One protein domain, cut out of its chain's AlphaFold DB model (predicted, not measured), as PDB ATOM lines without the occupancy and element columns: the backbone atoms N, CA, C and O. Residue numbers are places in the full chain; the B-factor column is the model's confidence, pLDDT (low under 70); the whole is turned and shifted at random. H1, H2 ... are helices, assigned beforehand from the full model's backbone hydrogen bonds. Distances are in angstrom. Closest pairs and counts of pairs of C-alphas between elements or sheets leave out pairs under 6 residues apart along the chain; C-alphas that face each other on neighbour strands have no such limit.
ATOM      1  N   TYR A   2      14.976  -2.483 -62.946       37.47
ATOM      2  CA  TYR A   2      13.574  -2.296 -62.511       37.47
ATOM      3  C   TYR A   2      13.299  -2.524 -61.006       37.47
ATOM      4  O   TYR A   2      12.485  -1.815 -60.425       37.47
ATOM      5  N   PHE A   3      14.006  -3.452 -60.348       46.03
ATOM      6  CA  PHE A   3      13.819  -3.726 -58.912       46.03
ATOM      7  C   PHE A   3      14.329  -2.601 -57.990       46.03
ATOM      8  O   PHE A   3      13.732  -2.353 -56.948       46.03
ATOM      9  N   VAL A   4      15.394  -1.885 -58.372       51.81
ATOM     10  CA  VAL A   4      15.980  -0.802 -57.553       51.81
ATOM     11  C   VAL A   4      15.060   0.427 -57.531       51.81
ATOM     12  O   VAL A   4      14.801   0.979 -56.467       51.81
ATOM     13  N   LEU A   5      14.461   0.772 -58.676       51.72
ATOM     14  CA  LEU A   5      13.510   1.886 -58.799       51.72
ATOM     15  C   LEU A   5      12.208   1.658 -58.011       51.72
ATOM     16  O   LEU A   5      11.615   2.607 -57.497       51.72
ATOM     17  N   HIS A   6      11.749   0.407 -57.896       55.34
ATOM     18  CA  HIS A   6      10.538   0.089 -57.134       55.34
ATOM     19  C   HIS A   6      10.777   0.191 -55.620       55.34
ATOM     20  O   HIS A   6       9.906   0.663 -54.891       55.34
ATOM     21  N   VAL A   7      11.966  -0.195 -55.143       60.81
ATOM     22  CA  VAL A   7      12.348  -0.085 -53.726       60.81
ATOM     23  C   VAL A   7      12.544   1.374 -53.317       60.81
ATOM     24  O   VAL A   7      12.068   1.755 -52.253       60.81
ATOM     25  N   GLU A   8      13.142   2.215 -54.165       61.41
ATOM     26  CA  GLU A   8      13.258   3.657 -53.892       61.41
ATOM     27  C   GLU A   8      11.887   4.347 -53.831       61.41
ATOM     28  O   GLU A   8      11.647   5.158 -52.941       61.41
ATOM     29  N   LYS A   9      10.955   3.994 -54.729       64.75
ATOM     30  CA  LYS A   9       9.613   4.601 -54.795       64.75
ATOM     31  C   LYS A   9       8.671   4.122 -53.685       64.75
ATOM     32  O   LYS A   9       7.818   4.881 -53.228       64.75
ATOM     33  N   VAL A  10       8.798   2.865 -53.254       71.00
ATOM     34  CA  VAL A  10       8.079   2.339 -52.079       71.00
ATOM     35  C   VAL A  10       8.707   2.875 -50.792       71.00
ATOM     36  O   VAL A  10       7.983   3.308 -49.902       71.00
ATOM     37  N   GLY A  11      10.040   2.928 -50.724       73.38
ATOM     38  CA  GLY A  11      10.785   3.501 -49.608       73.38
ATOM     39  C   GLY A  11      10.482   4.981 -49.402       73.38
ATOM     40  O   GLY A  11      10.255   5.393 -48.269       73.38
ATOM     41  N   SER A  12      10.377   5.770 -50.476       74.50
ATOM     42  CA  SER A  12      10.023   7.185 -50.368       74.50
ATOM     43  C   SER A  12       8.598   7.386 -49.850       74.50
ATOM     44  O   SER A  12       8.397   8.166 -48.931       74.50
ATOM     45  N   ARG A  13       7.625   6.613 -50.359       75.62
ATOM     46  CA  ARG A  13       6.229   6.657 -49.885       75.62
ATOM     47  C   ARG A  13       6.081   6.208 -48.433       75.62
ATOM     48  O   ARG A  13       5.210   6.705 -47.728       75.62
ATOM     49  N   TYR A  14       6.909   5.264 -47.992       79.06
ATOM     50  CA  TYR A  14       6.917   4.815 -46.605       79.06
ATOM     51  C   TYR A  14       7.523   5.869 -45.669       79.06
ATOM     52  O   TYR A  14       6.959   6.137 -44.612       79.06
ATOM     53  N   LEU A  15       8.612   6.526 -46.081       79.88
ATOM     54  CA  LEU A  15       9.171   7.667 -45.352       79.88
ATOM     55  C   LEU A  15       8.182   8.843 -45.293       79.88
ATOM     56  O   LEU A  15       7.992   9.406 -44.217       79.88
ATOM     57  N   ASP A  16       7.486   9.152 -46.394       80.69
ATOM     58  CA  ASP A  16       6.418  10.164 -46.423       80.69
ATOM     59  C   ASP A  16       5.297   9.820 -45.425       80.69
ATOM     60  O   ASP A  16       4.842  10.677 -44.670       80.69
ATOM     61  N   HIS A  17       4.874   8.551 -45.368       83.62
ATOM     62  CA  HIS A  17       3.859   8.092 -44.419       83.62
ATOM     63  C   HIS A  17       4.307   8.245 -42.956       83.62
ATOM     64  O   HIS A  17       3.558   8.786 -42.145       83.62
ATOM     65  N   LEU A  18       5.542   7.853 -42.623       81.06
ATOM     66  CA  LEU A  18       6.091   8.007 -41.268       81.06
ATOM     67  C   LEU A  18       6.224   9.478 -40.847       81.06
ATOM     68  O   LEU A  18       6.036   9.809 -39.674       81.06
ATOM     69  N   ILE A  19       6.510  10.370 -41.796       84.06
ATOM     70  CA  ILE A  19       6.534  11.818 -41.567       84.06
ATOM     71  C   ILE A  19       5.130  12.361 -41.296       84.06
ATOM     72  O   ILE A  19       4.961  13.151 -40.365       84.06
ATOM     73  N   ILE A  20       4.116  11.908 -42.042       86.00
ATOM     74  CA  ILE A  20       2.708  12.268 -41.799       86.00
ATOM     75  C   ILE A  20       2.263  11.801 -40.402       86.00
ATOM     76  O   ILE A  20       1.590  12.547 -39.690       86.00
ATOM     77  N   GLU A  21       2.705  10.618 -39.965       85.62
ATOM     78  CA  GLU A  21       2.465  10.093 -38.611       85.62
ATOM     79  C   GLU A  21       3.320  10.757 -37.511       85.62
ATOM     80  O   GLU A  21       3.203  10.397 -36.339       85.62
ATOM     81  N   ARG A  22       4.167  11.741 -37.852       82.56
ATOM     82  CA  ARG A  22       5.092  12.451 -36.943       82.56
ATOM     83  C   ARG A  22       6.145  11.556 -36.269       82.56
ATOM     84  O   ARG A  22       6.741  11.949 -35.266       82.56
ATOM     85  N   LYS A  23       6.433  10.379 -36.828       86.69
ATOM     86  CA  LYS A  23       7.453   9.436 -36.337       86.69
ATOM     87  C   LYS A  23       8.824   9.733 -36.954       86.69
ATOM     88  O   LYS A  23       9.414   8.915 -37.658       86.69
ATOM     89  N   TYR A  24       9.347  10.930 -36.689       84.69
ATOM     90  CA  TYR A  24      10.562  11.441 -37.343       84.69
ATOM     91  C   TYR A  24      11.836  10.648 -37.011       84.69
ATOM     92  O   TYR A  24      12.684  10.463 -37.881       84.69
ATOM     93  N   ALA A  25      11.970  10.150 -35.778       83.75
ATOM     94  CA  ALA A  25      13.128   9.355 -35.361       83.75
ATOM     95  C   ALA A  25      13.157   7.972 -36.035       83.75
ATOM     96  O   ALA A  25      14.208   7.519 -36.489       83.75
ATOM     97  N   GLU A  26      11.994   7.326 -36.157       82.88
ATOM     98  CA  GLU A  26      11.857   6.053 -36.871       82.88
ATOM     99  C   GLU A  26      12.155   6.242 -38.361       82.88
ATOM    100  O   GLU A  26      12.962   5.497 -38.918       82.88
ATOM    101  N   ALA A  27      11.601   7.294 -38.976       83.31
ATOM    102  CA  ALA A  27      11.891   7.653 -40.362       83.31
ATOM    103  C   ALA A  27      13.400   7.859 -40.593       83.31
ATOM    104  O   ALA A  27      13.965   7.268 -41.513       83.31
ATOM    105  N   ALA A  28      14.075   8.611 -39.717       84.88
ATOM    106  CA  ALA A  28      15.515   8.850 -39.796       84.88
ATOM    107  C   ALA A  28      16.351   7.559 -39.696       84.88
ATOM    108  O   ALA A  28      17.288   7.374 -40.473       84.88
ATOM    109  N   SER A  29      15.984   6.630 -38.806       86.69
ATOM    110  CA  SER A  29      16.697   5.352 -38.632       86.69
ATOM    111  C   SER A  29      16.616   4.425 -39.854       86.69
ATOM    112  O   SER A  29      17.472   3.559 -40.060       86.69
ATOM    113  N   LEU A  30      15.586   4.599 -40.686       84.00
ATOM    114  CA  LEU A  30      15.354   3.801 -41.885       84.00
ATOM    115  C   LEU A  30      15.986   4.416 -43.140       84.00
ATOM    116  O   LEU A  30      16.194   3.693 -44.120       84.00
ATOM    117  N   CYS A  31      16.366   5.698 -43.102       82.06
ATOM    118  CA  CYS A  31      17.041   6.390 -44.202       82.06
ATOM    119  C   CYS A  31      18.305   5.654 -44.697       82.06
ATOM    120  O   CYS A  31      18.389   5.416 -45.904       82.06
ATOM    121  N   PRO A  32      19.227   5.163 -43.837       82.50
ATOM    122  CA  PRO A  32      20.375   4.365 -44.288       82.50
ATOM    123  C   PRO A  32      20.006   3.116 -45.095       82.50
ATOM    124  O   PRO A  32      20.659   2.791 -46.088       82.50
ATOM    125  N   LYS A  33      18.931   2.419 -44.705       81.50
ATOM    126  CA  LYS A  33      18.504   1.159 -45.337       81.50
ATOM    127  C   LYS A  33      17.782   1.387 -46.669       81.50
ATOM    128  O   LYS A  33      17.901   0.556 -47.578       81.50
ATOM    129  N   LEU A  34      17.030   2.486 -46.764       80.44
ATOM    130  CA  LEU A  34      16.162   2.813 -47.897       80.44
ATOM    131  C   LEU A  34      16.868   3.651 -48.971       80.44
ATOM    132  O   LEU A  34      16.670   3.389 -50.153       80.44
ATOM    133  N   LEU A  35      17.697   4.623 -48.575       77.12
ATOM    134  CA  LEU A  35      18.348   5.573 -49.491       77.12
ATOM    135  C   LEU A  35      19.695   5.061 -50.018       77.12
ATOM    136  O   LEU A  35      20.086   5.397 -51.138       77.12
ATOM    137  N   ARG A  36      20.375   4.196 -49.248       79.19
ATOM    138  CA  ARG A  36      21.620   3.505 -49.635       79.19
ATOM    139  C   ARG A  36      22.621   4.474 -50.295       79.19
ATOM    140  O   ARG A  36      22.897   5.532 -49.739       79.19
ATOM    141  N   GLY A  37      23.145   4.125 -51.474       78.19
ATOM    142  CA  GLY A  37      24.142   4.893 -52.230       78.19
ATOM    143  C   GLY A  37      23.610   6.098 -53.019       78.19
ATOM    144  O   GLY A  37      24.371   6.701 -53.771       78.19
ATOM    145  N   SER A  38      22.325   6.446 -52.916       82.62
ATOM    146  CA  SER A  38      21.723   7.495 -53.748       82.62
ATOM    147  C   SER A  38      21.902   8.888 -53.131       82.62
ATOM    148  O   SER A  38      21.086   9.331 -52.322       82.62
ATOM    149  N   ALA A  39      22.962   9.601 -53.530       83.25
ATOM    150  CA  ALA A  39      23.255  10.964 -53.060       83.25
ATOM    151  C   ALA A  39      22.072  11.933 -53.254       83.25
ATOM    152  O   ALA A  39      21.689  12.657 -52.340       83.25
ATOM    153  N   SER A  40      21.431  11.905 -54.428       83.25
ATOM    154  CA  SER A  40      20.316  12.806 -54.753       83.25
ATOM    155  C   SER A  40      19.057  12.527 -53.924       83.25
ATOM    156  O   SER A  40      18.286  13.444 -53.631       83.25
ATOM    157  N   ALA A  41      18.839  11.270 -53.523       83.19
ATOM    158  CA  ALA A  41      17.755  10.912 -52.621       83.19
ATOM    159  C   ALA A  41      18.045  11.402 -51.197       83.19
ATOM    160  O   ALA A  41      17.167  12.012 -50.589       83.19
ATOM    161  N   TRP A  42      19.272  11.210 -50.705       86.62
ATOM    162  CA  TRP A  42      19.719  11.748 -49.418       86.62
ATOM    163  C   TRP A  42      19.555  13.261 -49.328       86.62
ATOM    164  O   TRP A  42      18.933  13.740 -48.387       86.62
ATOM    165  N   GLU A  43      20.019  14.012 -50.325       86.94
ATOM    166  CA  GLU A  43      19.879  15.472 -50.348       86.94
ATOM    167  C   GLU A  43      18.413  15.909 -50.302       86.94
ATOM    168  O   GLU A  43      18.052  16.782 -49.515       86.94
ATOM    169  N   ARG A  44      17.537  15.265 -51.088       86.50
ATOM    170  CA  ARG A  44      16.096  15.556 -51.064       86.50
ATOM    171  C   ARG A  44      15.518  15.385 -49.661       86.50
ATOM    172  O   ARG A  44      14.758  16.242 -49.216       86.50
ATOM    173  N   TRP A  45      15.883  14.307 -48.970       84.94
ATOM    174  CA  TRP A  45      15.415  14.040 -47.612       84.94
ATOM    175  C   TRP A  45      16.035  14.978 -46.580       84.94
ATOM    176  O   TRP A  45      15.313  15.440 -45.704       84.94
ATOM    177  N   VAL A  46      17.309  15.352 -46.713       87.31
ATOM    178  CA  VAL A  46      17.943  16.376 -45.865       87.31
ATOM    179  C   VAL A  46      17.177  17.695 -45.963       87.31
ATOM    180  O   VAL A  46      16.743  18.226 -44.942       87.31
ATOM    181  N   PHE A  47      16.904  18.186 -47.176       87.19
ATOM    182  CA  PHE A  47      16.109  19.403 -47.347       87.19
ATOM    183  C   PHE A  47      14.672  19.221 -46.847       87.19
ATOM    184  O   PHE A  47      14.131  20.126 -46.216       87.19
ATOM    185  N   HIS A  48      14.040  18.068 -47.065       85.81
ATOM    186  CA  HIS A  48      12.678  17.822 -46.589       85.81
ATOM    187  C   HIS A  48      12.583  17.830 -45.050       85.81
ATOM    188  O   HIS A  48      11.744  18.533 -44.487       85.81
ATOM    189  N   PHE A  49      13.501  17.153 -44.352       85.12
ATOM    190  CA  PHE A  49      13.601  17.197 -42.887       85.12
ATOM    191  C   PHE A  49      13.969  18.598 -42.366       85.12
ATOM    192  O   PHE A  49      13.520  18.979 -41.279       85.12
ATOM    193  N   ALA A  50      14.731  19.386 -43.138       86.62
ATOM    194  CA  ALA A  50      15.023  20.786 -42.827       86.62
ATOM    195  C   ALA A  50      13.750  21.651 -42.815       86.62
ATOM    196  O   ALA A  50      13.508  22.360 -41.839       86.62
ATOM    197  N   HIS A  51      12.894  21.539 -43.840       86.19
ATOM    198  CA  HIS A  51      11.619  22.273 -43.913       86.19
ATOM    199  C   HIS A  51      10.686  21.937 -42.739       86.19
ATOM    200  O   HIS A  51       9.953  22.798 -42.256       86.19
ATOM    201  N   LEU A  52      10.750  20.700 -42.243       84.31
ATOM    202  CA  LEU A  52       9.962  20.228 -41.102       84.31
ATOM    203  C   LEU A  52      10.568  20.597 -39.736       84.31
ATOM    204  O   LEU A  52       9.963  20.300 -38.707       84.31
ATOM    205  N   ARG A  53      11.751  21.232 -39.701       82.31
ATOM    206  CA  ARG A  53      12.540  21.522 -38.483       82.31
ATOM    207  C   ARG A  53      12.888  20.279 -37.647       82.31
ATOM    208  O   ARG A  53      13.154  20.393 -36.455       82.31
ATOM    209  N   GLN A  54      12.907  19.098 -38.268       85.62
ATOM    210  CA  GLN A  54      13.221  17.809 -37.627       85.62
ATOM    211  C   GLN A  54      14.550  17.216 -38.113       85.62
ATOM    212  O   GLN A  54      14.871  16.064 -37.829       85.62
ATOM    213  N   LEU A  55      15.358  18.017 -38.812       86.00
ATOM    214  CA  LEU A  55      16.681  17.622 -39.287       86.00
ATOM    215  C   LEU A  55      17.630  17.084 -38.199       86.00
ATOM    216  O   LEU A  55      18.345  16.133 -38.512       86.00
ATOM    217  N   PRO A  56      17.600  17.556 -36.931       85.19
ATOM    218  CA  PRO A  56      18.422  16.983 -35.862       85.19
ATOM    219  C   PRO A  56      18.284  15.466 -35.673       85.19
ATOM    220  O   PRO A  56      19.249  14.817 -35.279       85.19
ATOM    221  N   ALA A  57      17.117  14.885 -35.980       84.44
ATOM    222  CA  ALA A  57      16.899  13.440 -35.887       84.44
ATOM    223  C   ALA A  57      17.626  12.654 -36.992       84.44
ATOM    224  O   ALA A  57      17.963  11.487 -36.795       84.44
ATOM    225  N   LEU A  58      17.868  13.285 -38.147       86.50
ATOM    226  CA  LEU A  58      18.504  12.665 -39.308       86.50
ATOM    227  C   LEU A  58      20.033  12.767 -39.268       86.50
ATOM    228  O   LEU A  58      20.692  11.864 -39.778       86.50
ATOM    229  N   VAL A  59      20.598  13.815 -38.652       85.94
ATOM    230  CA  VAL A  59      22.052  14.092 -38.661       85.94
ATOM    231  C   VAL A  59      22.934  12.887 -38.296       85.94
ATOM    232  O   VAL A  59      23.881  12.637 -39.041       85.94
ATOM    233  N   PRO A  60      22.632  12.086 -37.251       86.62
ATOM    234  CA  PRO A  60      23.463  10.932 -36.884       86.62
ATOM    235  C   PRO A  60      23.572   9.850 -37.968       86.62
ATOM    236  O   PRO A  60      24.455   9.000 -37.901       86.62
ATOM    237  N   TYR A  61      22.661   9.854 -38.943       85.81
ATOM    238  CA  TYR A  61      22.558   8.847 -39.995       85.81
ATOM    239  C   TYR A  61      23.037   9.346 -41.363       85.81
ATOM    240  O   TYR A  61      23.016   8.571 -42.321       85.81
ATOM    241  N   ILE A  62      23.428  10.622 -41.484       85.81
ATOM    242  CA  ILE A  62      23.879  11.199 -42.756       85.81
ATOM    243  C   ILE A  62      25.224  10.563 -43.152       85.81
ATOM    244  O   ILE A  62      26.149  10.532 -42.339       85.81
ATOM    245  N   PRO A  63      25.364  10.067 -44.393       84.50
ATOM    246  CA  PRO A  63      26.604   9.460 -44.861       84.50
ATOM    247  C   PRO A  63      27.714  10.506 -45.058       84.50
ATOM    248  O   PRO A  63      27.470  11.596 -45.574       84.50
ATOM    249  N   THR A  64      28.947  10.156 -44.686       83.56
ATOM    250  CA  THR A  64      30.148  11.000 -44.845       83.56
ATOM    251  C   THR A  64      31.010  10.624 -46.055       83.56
ATOM    252  O   THR A  64      31.731  11.471 -46.568       83.56
ATOM    253  N   GLU A  65      30.930   9.382 -46.548       76.75
ATOM    254  CA  GLU A  65      31.778   8.887 -47.651       76.75
ATOM    255  C   GLU A  65      30.975   8.311 -48.822       76.75
ATOM    256  O   GLU A  65      31.019   8.836 -49.930       76.75
ATOM    257  N   ASN A  66      30.233   7.224 -48.594       76.50
ATOM    258  CA  ASN A  66      29.502   6.507 -49.639       76.50
ATOM    259  C   ASN A  66      27.994   6.499 -49.331       76.50
ATOM    260  O   ASN A  66      27.538   5.602 -48.617       76.50
ATOM    261  N   PRO A  67      27.191   7.442 -49.868       81.75
ATOM    262  CA  PRO A  67      27.543   8.529 -50.791       81.75
ATOM    263  C   PRO A  67      27.959   9.831 -50.086       81.75
ATOM    264  O   PRO A  67      27.367  10.210 -49.078       81.75
ATOM    265  N   ARG A  68      28.901  10.569 -50.680       84.00
ATOM    266  CA  ARG A  68      29.219  11.946 -50.293       84.00
ATOM    267  C   ARG A  68      28.185  12.893 -50.896       84.00
ATOM    268  O   ARG A  68      27.927  12.848 -52.100       84.00
ATOM    269  N   LEU A  69      27.578  13.722 -50.053       87.38
ATOM    270  CA  LEU A  69      26.576  14.707 -50.465       87.38
ATOM    271  C   LEU A  69      27.248  16.023 -50.878       87.38
ATOM    272  O   LEU A  69      28.445  16.212 -50.664       87.38
ATOM    273  N   ARG A  70      26.479  16.942 -51.471       86.88
ATOM    274  CA  ARG A  70      26.930  18.326 -51.658       86.88
ATOM    275  C   ARG A  70      27.138  19.025 -50.314       86.88
ATOM    276  O   ARG A  70      26.357  18.821 -49.386       86.88
ATOM    277  N   ASP A  71      28.121  19.918 -50.267       87.38
ATOM    278  CA  ASP A  71      28.509  20.694 -49.081       87.38
ATOM    279  C   ASP A  71      27.305  21.389 -48.415       87.38
ATOM    280  O   ASP A  71      27.131  21.326 -47.199       87.38
ATOM    281  N   THR A  72      26.376  21.916 -49.223       87.94
ATOM    282  CA  THR A  72      25.146  22.574 -48.751       87.94
ATOM    283  C   THR A  72      24.246  21.676 -47.898       87.94
ATOM    284  O   THR A  72      23.557  22.168 -47.006       87.94
ATOM    285  N   ALA A  73      24.232  20.360 -48.131       87.00
ATOM    286  CA  ALA A  73      23.438  19.426 -47.334       87.00
ATOM    287  C   ALA A  73      24.008  19.275 -45.912       87.00
ATOM    288  O   ALA A  73      23.246  19.229 -44.943       87.00
ATOM    289  N   TYR A  74      25.336  19.245 -45.784       88.06
ATOM    290  CA  TYR A  74      26.028  19.199 -44.496       88.06
ATOM    291  C   TYR A  74      25.932  20.545 -43.764       88.06
ATOM    292  O   TYR A  74      25.637  20.571 -42.570       88.06
ATOM    293  N   GLU A  75      26.075  21.665 -44.476       89.50
ATOM    294  CA  GLU A  75      25.915  23.018 -43.921       89.50
ATOM    295  C   GLU A  75      24.520  23.218 -43.312       89.50
ATOM    296  O   GLU A  75      24.395  23.625 -42.157       89.50
ATOM    297  N   VAL A  76      23.458  22.860 -44.045       89.31
ATOM    298  CA  VAL A  76      22.074  22.961 -43.554       89.31
ATOM    299  C   VAL A  76      21.844  22.068 -42.331       89.31
ATOM    300  O   VAL A  76      21.142  22.473 -41.402       89.31
ATOM    301  N   ALA A  77      22.457  20.881 -42.290       87.38
ATOM    302  CA  ALA A  77      22.401  19.994 -41.129       87.38
ATOM    303  C   ALA A  77      23.041  20.622 -39.882       87.38
ATOM    304  O   ALA A  77      22.427  20.611 -38.811       87.38
ATOM    305  N   LEU A  78      24.224  21.222 -40.022       88.12
ATOM    306  CA  LEU A  78      24.919  21.895 -38.921       88.12
ATOM    307  C   LEU A  78      24.155  23.143 -38.446       88.12
ATOM    308  O   LEU A  78      23.946  23.314 -37.244       88.12
ATOM    309  N   VAL A  79      23.643  23.968 -39.364       88.56
ATOM    310  CA  VAL A  79      22.840  25.160 -39.023       88.56
ATOM    311  C   VAL A  79      21.544  24.781 -38.294       88.56
ATOM    312  O   VAL A  79      21.154  25.436 -37.321       88.56
ATOM    313  N   ALA A  80      20.888  23.691 -38.697       86.44
ATOM    314  CA  ALA A  80      19.685  23.212 -38.018       86.44
ATOM    315  C   ALA A  80      19.960  22.750 -36.577       86.44
ATOM    316  O   ALA A  80      19.135  22.986 -35.691       86.44
ATOM    317  N   LEU A  81      21.118  22.129 -36.321       85.31
ATOM    318  CA  LEU A  81      21.542  21.759 -34.966       85.31
ATOM    319  C   LEU A  81      21.908  22.980 -34.111       85.31
ATOM    320  O   LEU A  81      21.675  22.961 -32.904       85.31
ATOM    321  N   ALA A  82      22.426  24.045 -34.725       85.25
ATOM    322  CA  ALA A  82      22.774  25.292 -34.045       85.25
ATOM    323  C   ALA A  82      21.573  26.183 -33.683       85.25
ATOM    324  O   ALA A  82      21.722  27.137 -32.933       85.25
ATOM    325  N   THR A  83      20.385  25.919 -34.232       84.94
ATOM    326  CA  THR A  83      19.199  26.766 -34.000       84.94
ATOM    327  C   THR A  83      18.553  26.513 -32.629       84.94
ATOM    328  O   THR A  83      17.849  27.369 -32.101       84.94
ATOM    329  N   ASN A  84      18.754  25.325 -32.050       83.75
ATOM    330  CA  ASN A  84      18.041  24.863 -30.860       83.75
ATOM    331  C   ASN A  84      19.026  24.451 -29.747       83.75
ATOM    332  O   ASN A  84      19.768  23.481 -29.940       83.75
ATOM    333  N   PRO A  85      18.949  25.058 -28.543       82.12
ATOM    334  CA  PRO A  85      19.868  24.783 -27.432       82.12
ATOM    335  C   PRO A  85      20.015  23.319 -27.024       82.12
ATOM    336  O   PRO A  85      21.095  22.879 -26.631       82.12
ATOM    337  N   SER A  86      18.945  22.534 -27.156       84.31
ATOM    338  CA  SER A  86      18.943  21.103 -26.839       84.31
ATOM    339  C   SER A  86      19.912  20.287 -27.695       84.31
ATOM    340  O   SER A  86      20.378  19.238 -27.256       84.31
ATOM    341  N   PHE A  87      20.221  20.748 -28.910       85.12
ATOM    342  CA  PHE A  87      21.031  20.013 -29.881       85.12
ATOM    343  C   PHE A  87      22.471  20.522 -29.989       85.12
ATOM    344  O   PHE A  87      23.250  19.954 -30.747       85.12
ATOM    345  N   HIS A  88      22.879  21.514 -29.193       87.62
ATOM    346  CA  HIS A  88      24.241  22.063 -29.241       87.62
ATOM    347  C   HIS A  88      25.324  21.027 -28.903       87.62
ATOM    348  O   HIS A  88      26.399  21.032 -29.496       87.62
ATOM    349  N   LYS A  89      25.033  20.075 -28.005       87.69
ATOM    350  CA  LYS A  89      25.939  18.945 -27.739       87.69
ATOM    351  C   LYS A  89      26.076  18.020 -28.951       87.69
ATOM    352  O   LYS A  89      27.176  17.564 -29.243       87.69
ATOM    353  N   ASN A  90      24.974  17.789 -29.666       85.81
ATOM    354  CA  ASN A  90      24.970  16.979 -30.882       85.81
ATOM    355  C   ASN A  90      25.708  17.697 -32.018       85.81
ATOM    356  O   ASN A  90      26.406  17.050 -32.791       85.81
ATOM    357  N   LEU A  91      25.603  19.027 -32.106       88.56
ATOM    358  CA  LEU A  91      26.407  19.831 -33.025       88.56
ATOM    359  C   LEU A  91      27.898  19.632 -32.752       88.56
ATOM    360  O   LEU A  91      28.633  19.273 -33.665       88.56
ATOM    361  N   LEU A  92      28.327  19.793 -31.498       88.06
ATOM    362  CA  LEU A  92      29.724  19.624 -31.104       88.06
ATOM    363  C   LEU A  92      30.261  18.228 -31.448       88.06
ATOM    364  O   LEU A  92      31.342  18.111 -32.024       88.06
ATOM    365  N   SER A  93      29.510  17.165 -31.135       89.25
ATOM    366  CA  SER A  93      29.922  15.802 -31.493       89.25
ATOM    367  C   SER A  93      29.994  15.609 -33.005       89.25
ATOM    368  O   SER A  93      30.909  14.956 -33.493       89.25
ATOM    369  N   THR A  94      29.054  16.203 -33.747       87.25
ATOM    370  CA  THR A  94      29.005  16.107 -35.210       87.25
ATOM    371  C   THR A  94      30.210  16.803 -35.837       87.25
ATOM    372  O   THR A  94      30.921  16.162 -36.605       87.25
ATOM    373  N   VAL A  95      30.507  18.045 -35.440       89.19
ATOM    374  CA  VAL A  95      31.662  18.826 -35.924       89.19
ATOM    375  C   VAL A  95      32.986  18.112 -35.642       89.19
ATOM    376  O   VAL A  95      33.851  18.082 -36.507       89.19
ATOM    377  N   LYS A  96      33.137  17.470 -34.475       87.75
ATOM    378  CA  LYS A  96      34.344  16.683 -34.156       87.75
ATOM    379  C   LYS A  96      34.444  15.365 -34.933       87.75
ATOM    380  O   LYS A  96      35.542  14.853 -35.119       87.75
ATOM    381  N   SER A  97      33.312  14.785 -35.336       87.69
ATOM    382  CA  SER A  97      33.266  13.484 -36.023       87.69
ATOM    383  C   SER A  97      33.349  13.581 -37.547       87.69
ATOM    384  O   SER A  97      33.856  12.666 -38.193       87.69
ATOM    385  N   TRP A  98      32.818  14.652 -38.137       88.56
ATOM    386  CA  TRP A  98      32.757  14.815 -39.582       88.56
ATOM    387  C   TRP A  98      34.093  15.323 -40.130       88.56
ATOM    388  O   TRP A  98      34.655  16.268 -39.580       88.56
ATOM    389  N   PRO A  99      34.600  14.752 -41.240       85.44
ATOM    390  CA  PRO A  99      35.755  15.310 -41.928       85.44
ATOM    391  C   PRO A  99      35.497  16.759 -42.361       85.44
ATOM    392  O   PRO A  99      34.492  17.050 -43.013       85.44
ATOM    393  N   SER A 100      36.440  17.657 -42.074       83.50
ATOM    394  CA  SER A 100      36.354  19.085 -42.423       83.50
ATOM    395  C   SER A 100      36.258  19.352 -43.928       83.50
ATOM    396  O   SER A 100      35.801  20.409 -44.341       83.50
ATOM    397  N   ALA A 101      36.634  18.382 -44.764       83.50
ATOM    398  CA  ALA A 101      36.518  18.474 -46.215       83.50
ATOM    399  C   ALA A 101      35.073  18.349 -46.737       83.50
ATOM    400  O   ALA A 101      34.882  18.493 -47.942       83.50
ATOM    401  N   LEU A 102      34.086  18.014 -45.893       83.81
ATOM    402  CA  LEU A 102      32.695  17.770 -46.306       83.81
ATOM    403  C   LEU A 102      31.827  19.028 -46.405       83.81
ATOM    404  O   LEU A 102      30.755  18.957 -46.998       83.81
ATOM    405  N   TYR A 103      32.235  20.143 -45.807       86.25
ATOM    406  CA  TYR A 103      31.429  21.361 -45.760       86.25
ATOM    407  C   TYR A 103      32.306  22.610 -45.720       86.25
ATOM    408  O   TYR A 103      33.451  22.557 -45.273       86.25
ATOM    409  N   SER A 104      31.750  23.748 -46.139       87.00
ATOM    410  CA  SER A 104      32.374  25.045 -45.895       87.00
ATOM    411  C   SER A 104      32.044  25.524 -44.480       87.00
ATOM    412  O   SER A 104      30.884  25.532 -44.063       87.00
ATOM    413  N   SER A 105      33.058  25.924 -43.714       88.00
ATOM    414  CA  SER A 105      32.916  26.447 -42.348       88.00
ATOM    415  C   SER A 105      32.199  27.799 -42.308       88.00
ATOM    416  O   SER A 105      31.402  28.040 -41.400       88.00
ATOM    417  N   LEU A 106      32.429  28.670 -43.296       88.00
ATOM    418  CA  LEU A 106      31.951  30.060 -43.291       88.00
ATOM    419  C   LEU A 106      30.421  30.206 -43.192       88.00
ATOM    420  O   LEU A 106      29.974  30.960 -42.326       88.00
ATOM    421  N   PRO A 107      29.587  29.498 -43.988       87.62
ATOM    422  CA  PRO A 107      28.129  29.618 -43.885       87.62
ATOM    423  C   PRO A 107      27.596  29.211 -42.510       87.62
ATOM    424  O   PRO A 107      26.672  29.832 -41.983       87.62
ATOM    425  N   VAL A 108      28.201  28.183 -41.907       86.94
ATOM    426  CA  VAL A 108      27.824  27.693 -40.577       86.94
ATOM    427  C   VAL A 108      28.242  28.701 -39.506       86.94
ATOM    428  O   VAL A 108      27.439  29.030 -38.635       86.94
ATOM    429  N   ILE A 109      29.454  29.257 -39.602       89.50
ATOM    430  CA  ILE A 109      29.941  30.319 -38.708       89.50
ATOM    431  C   ILE A 109      29.012  31.538 -38.769       89.50
ATOM    432  O   ILE A 109      28.540  31.982 -37.725       89.50
ATOM    433  N   SER A 110      28.677  32.039 -39.963       88.00
ATOM    434  CA  SER A 110      27.803  33.212 -40.129       88.00
ATOM    435  C   SER A 110      26.386  33.008 -39.580       88.00
ATOM    436  O   SER A 110      25.723  33.980 -39.223       88.00
ATOM    437  N   ALA A 111      25.914  31.762 -39.481       86.50
ATOM    438  CA  ALA A 111      24.629  31.441 -38.862       86.50
ATOM    439  C   ALA A 111      24.693  31.375 -37.320       86.50
ATOM    440  O   ALA A 111      23.683  31.603 -36.646       86.50
ATOM    441  N   ILE A 112      25.860  31.054 -36.751       86.56
ATOM    442  CA  ILE A 112      26.067  30.905 -35.302       86.56
ATOM    443  C   ILE A 112      26.533  32.218 -34.661       86.56
ATOM    444  O   ILE A 112      26.098  32.544 -33.558       86.56
ATOM    445  N   GLU A 113      27.380  32.994 -35.339       85.75
ATOM    446  CA  GLU A 113      27.995  34.229 -34.826       85.75
ATOM    447  C   GLU A 113      26.979  35.240 -34.246       85.75
ATOM    448  O   GLU A 113      27.209  35.729 -33.136       85.75
ATOM    449  N   PRO A 114      25.800  35.489 -34.865       85.31
ATOM    450  CA  PRO A 114      24.787  36.385 -34.293       85.31
ATOM    451  C   PRO A 114      24.216  35.909 -32.949       85.31
ATOM    452  O   PRO A 114      23.708  36.714 -32.169       85.31
ATOM    453  N   GLN A 115      24.297  34.608 -32.662       80.25
ATOM    454  CA  GLN A 115      23.763  34.013 -31.438       80.25
ATOM    455  C   GLN A 115      24.711  34.177 -30.240       80.25
ATOM    456  O   GLN A 115      24.287  33.971 -29.105       80.25
ATOM    457  N   LEU A 116      25.961  34.614 -30.450       75.31
ATOM    458  CA  LEU A 116      26.991  34.732 -29.406       75.31
ATOM    459  C   LEU A 116      26.587  35.645 -28.236       75.31
ATOM    460  O   LEU A 116      26.961  35.379 -27.096       75.31
ATOM    461  N   ASN A 117      25.777  36.670 -28.510       73.00
ATOM    462  CA  ASN A 117      25.298  37.639 -27.515       73.00
ATOM    463  C   ASN A 117      23.886  37.334 -26.986       73.00
ATOM    464  O   ASN A 117      23.320  38.126 -26.233       73.00
ATOM    465  N   THR A 118      23.294  36.213 -27.394       78.44
ATOM    466  CA  THR A 118      21.932  35.830 -27.006       78.44
ATOM    467  C   THR A 118      21.940  34.783 -25.894       78.44
ATOM    468  O   THR A 118      22.891  34.019 -25.734       78.44
ATOM    469  N   SER A 119      20.859  34.714 -25.113       69.38
ATOM    470  CA  SER A 119      20.708  33.752 -24.009       69.38
ATOM    471  C   SER A 119      20.670  32.284 -24.456       69.38
ATOM    472  O   SER A 119      20.759  31.393 -23.614       69.38
ATOM    473  N   SER A 120      20.562  32.010 -25.760       70.94
ATOM    474  CA  SER A 120      20.665  30.661 -26.323       70.94
ATOM    475  C   SER A 120      22.106  30.142 -26.386       70.94
ATOM    476  O   SER A 120      22.301  28.953 -26.639       70.94
ATOM    477  N   MET A 121      23.120  30.980 -26.137       77.00
ATOM    478  CA  MET A 121      24.523  30.593 -26.264       77.00
ATOM    479  C   MET A 121      24.993  29.706 -25.104       77.00
ATOM    480  O   MET A 121      25.389  30.178 -24.040       77.00
ATOM    481  N   THR A 122      24.977  28.392 -25.326       85.12
ATOM    482  CA  THR A 122      25.507  27.392 -24.382       85.12
ATOM    483  C   THR A 122      27.006  27.167 -24.578       85.12
ATOM    484  O   THR A 122      27.500  27.306 -25.699       85.12
ATOM    485  N   ASP A 123      27.697  26.654 -23.563       86.44
ATOM    486  CA  ASP A 123      29.121  26.293 -23.656       86.44
ATOM    487  C   ASP A 123      29.427  25.307 -24.794       86.44
ATOM    488  O   ASP A 123      30.422  25.458 -25.496       86.44
ATOM    489  N   ALA A 124      28.522  24.358 -25.061       86.75
ATOM    490  CA  ALA A 124      28.659  23.409 -26.169       86.75
ATOM    491  C   ALA A 124      28.608  24.079 -27.556       86.75
ATOM    492  O   ALA A 124      29.273  23.624 -28.482       86.75
ATOM    493  N   LEU A 125      27.844  25.169 -27.699       87.69
ATOM    494  CA  LEU A 125      27.762  25.937 -28.945       87.69
ATOM    495  C   LEU A 125      28.994  26.826 -29.125       87.69
ATOM    496  O   LEU A 125      29.516  26.910 -30.231       87.69
ATOM    497  N   LYS A 126      29.500  27.430 -28.041       88.44
ATOM    498  CA  LYS A 126      30.785  28.149 -28.053       88.44
ATOM    499  C   LYS A 126      31.932  27.223 -28.443       88.44
ATOM    500  O   LYS A 126      32.766  27.608 -29.252       88.44
ATOM    501  N   GLU A 127      31.953  26.004 -27.903       90.38
ATOM    502  CA  GLU A 127      32.974  25.016 -28.246       90.38
ATOM    503  C   GLU A 127      32.842  24.586 -29.709       90.38
ATOM    504  O   GLU A 127      33.833  24.586 -30.427       90.38
ATOM    505  N   ALA A 128      31.625  24.306 -30.189       90.31
ATOM    506  CA  ALA A 128      31.405  23.955 -31.590       90.31
ATOM    507  C   ALA A 128      31.821  25.088 -32.545       90.31
ATOM    508  O   ALA A 128      32.429  24.826 -33.578       90.31
ATOM    509  N   LEU A 129      31.539  26.344 -32.189       90.75
ATOM    510  CA  LEU A 129      31.983  27.512 -32.948       90.75
ATOM    511  C   LEU A 129      33.512  27.657 -32.936       90.75
ATOM    512  O   LEU A 129      34.096  27.979 -33.967       90.75
ATOM    513  N   ALA A 130      34.166  27.390 -31.802       90.56
ATOM    514  CA  ALA A 130      35.624  27.396 -31.711       90.56
ATOM    515  C   ALA A 130      36.249  26.339 -32.637       90.56
ATOM    516  O   ALA A 130      37.142  26.677 -33.407       90.56
ATOM    517  N   GLU A 131      35.721  25.109 -32.649       90.62
ATOM    518  CA  GLU A 131      36.159  24.053 -33.580       90.62
ATOM    519  C   GLU A 131      35.969  24.470 -35.048       90.62
ATOM    520  O   GLU A 131      36.851  24.264 -35.880       90.62
ATOM    521  N   LEU A 132      34.846  25.118 -35.378       90.00
ATOM    522  CA  LEU A 132      34.606  25.641 -36.726       90.00
ATOM    523  C   LEU A 132      35.614  26.733 -37.113       90.00
ATOM    524  O   LEU A 132      36.079  26.740 -38.252       90.00
ATOM    525  N   TYR A 133      35.999  27.616 -36.187       91.00
ATOM    526  CA  TYR A 133      37.057  28.602 -36.430       91.00
ATOM    527  C   TYR A 133      38.439  27.960 -36.606       91.00
ATOM    528  O   TYR A 133      39.227  28.457 -37.411       91.00
ATOM    529  N   VAL A 134      38.738  26.859 -35.907       91.00
ATOM    530  CA  VAL A 134      39.979  26.089 -36.120       91.00
ATOM    531  C   VAL A 134      40.007  25.492 -37.528       91.00
ATOM    532  O   VAL A 134      41.036  25.576 -38.195       91.00
ATOM    533  N   ILE A 135      38.882  24.944 -38.000       89.00
ATOM    534  CA  ILE A 135      38.749  24.398 -39.361       89.00
ATOM    535  C   ILE A 135      38.934  25.491 -40.422       89.00
ATOM    536  O   ILE A 135      39.598  25.258 -41.430       89.00
ATOM    537  N   ASP A 136      38.384  26.680 -40.179       88.69
ATOM    538  CA  ASP A 136      38.488  27.832 -41.081       88.69
ATOM    539  C   ASP A 136      39.888  28.481 -41.091       88.69
ATOM    540  O   ASP A 136      40.221  29.246 -41.993       88.69
ATOM    541  N   GLY A 137      40.721  28.193 -40.084       86.38
ATOM    542  CA  GLY A 137      42.033  28.816 -39.886       86.38
ATOM    543  C   GLY A 137      42.005  30.142 -39.110       86.38
ATOM    544  O   GLY A 137      43.036  30.804 -38.988       86.38
ATOM    545  N   GLN A 138      40.862  30.538 -38.540       89.75
ATOM    546  CA  GLN A 138      40.708  31.737 -37.699       89.75
ATOM    547  C   GLN A 138      41.067  31.447 -36.228       89.75
ATOM    548  O   GLN A 138      40.226  31.498 -35.327       89.75
TER     549      GLN A 138
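This is residues 2 to 138 of the 528 residues of the protein "Vacuolar protein sorting vps41" of Rhizophora mucronata (UniProt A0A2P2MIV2). Seven helices make an elongated slab, with H1 at one end, H4 near the middle and the pair H6 and H7 at the other end. H1, H3, H4 and H6 form a row along one layer, while H2, H5 and H7 run back along the other, where the long link of residues 52 to 70 fills the space between H2 and H5. The printed part has 137 residues with seven named helices, H1 to H7 in chain order, and no named strand: all helix. It is compact, with a radius of gyration of the C-alphas of 15.7 A, and spans 51 by 30 by 18 A.

H1, the longest helix, covers residues 2 to 20 over 27.6 A from C-alpha 2 at (13.574, -2.296, -62.511). H2 is residues 24 to 35, H3 39 to 51, H4 71 to 82, H5 85 to 97 and H6 105 to 117, 20.1 A long. H7, residues 123 to 136, ends at C-alpha 136 at (38.488, 27.832, -41.081).

H1 and H2 form a hairpin and touch, closest at the C-alphas of Leu 15 and Ala 27, 5.7 A, at a shallow tilt of 7 degrees. H4, the hub, touches H3 at Ala 73 and Glu 43, C-alphas 6.1 A apart, the same way. H4, H5, H6 and H7 form an up-and-down bundle, each running against the one before. H5 and H7 touch, with the C-alphas of Leu 92 and Ala 128 closest at 4.7 A. H1 and H7 are apart. Every O i to N i+4 pair is within hydrogen-bond range in H1, H3, H4 and H7, against 6 of 8 in H2, 7 of 9 in H5 and 5 of 9 in H6.

The C-alphas of Tyr 2 and Asn 117 are the two farthest apart, 54.4 A. The printed part has no cut, and H3 to H4 is a long link. The pLDDT is under 70 at residues 2 to 9 and residue 119.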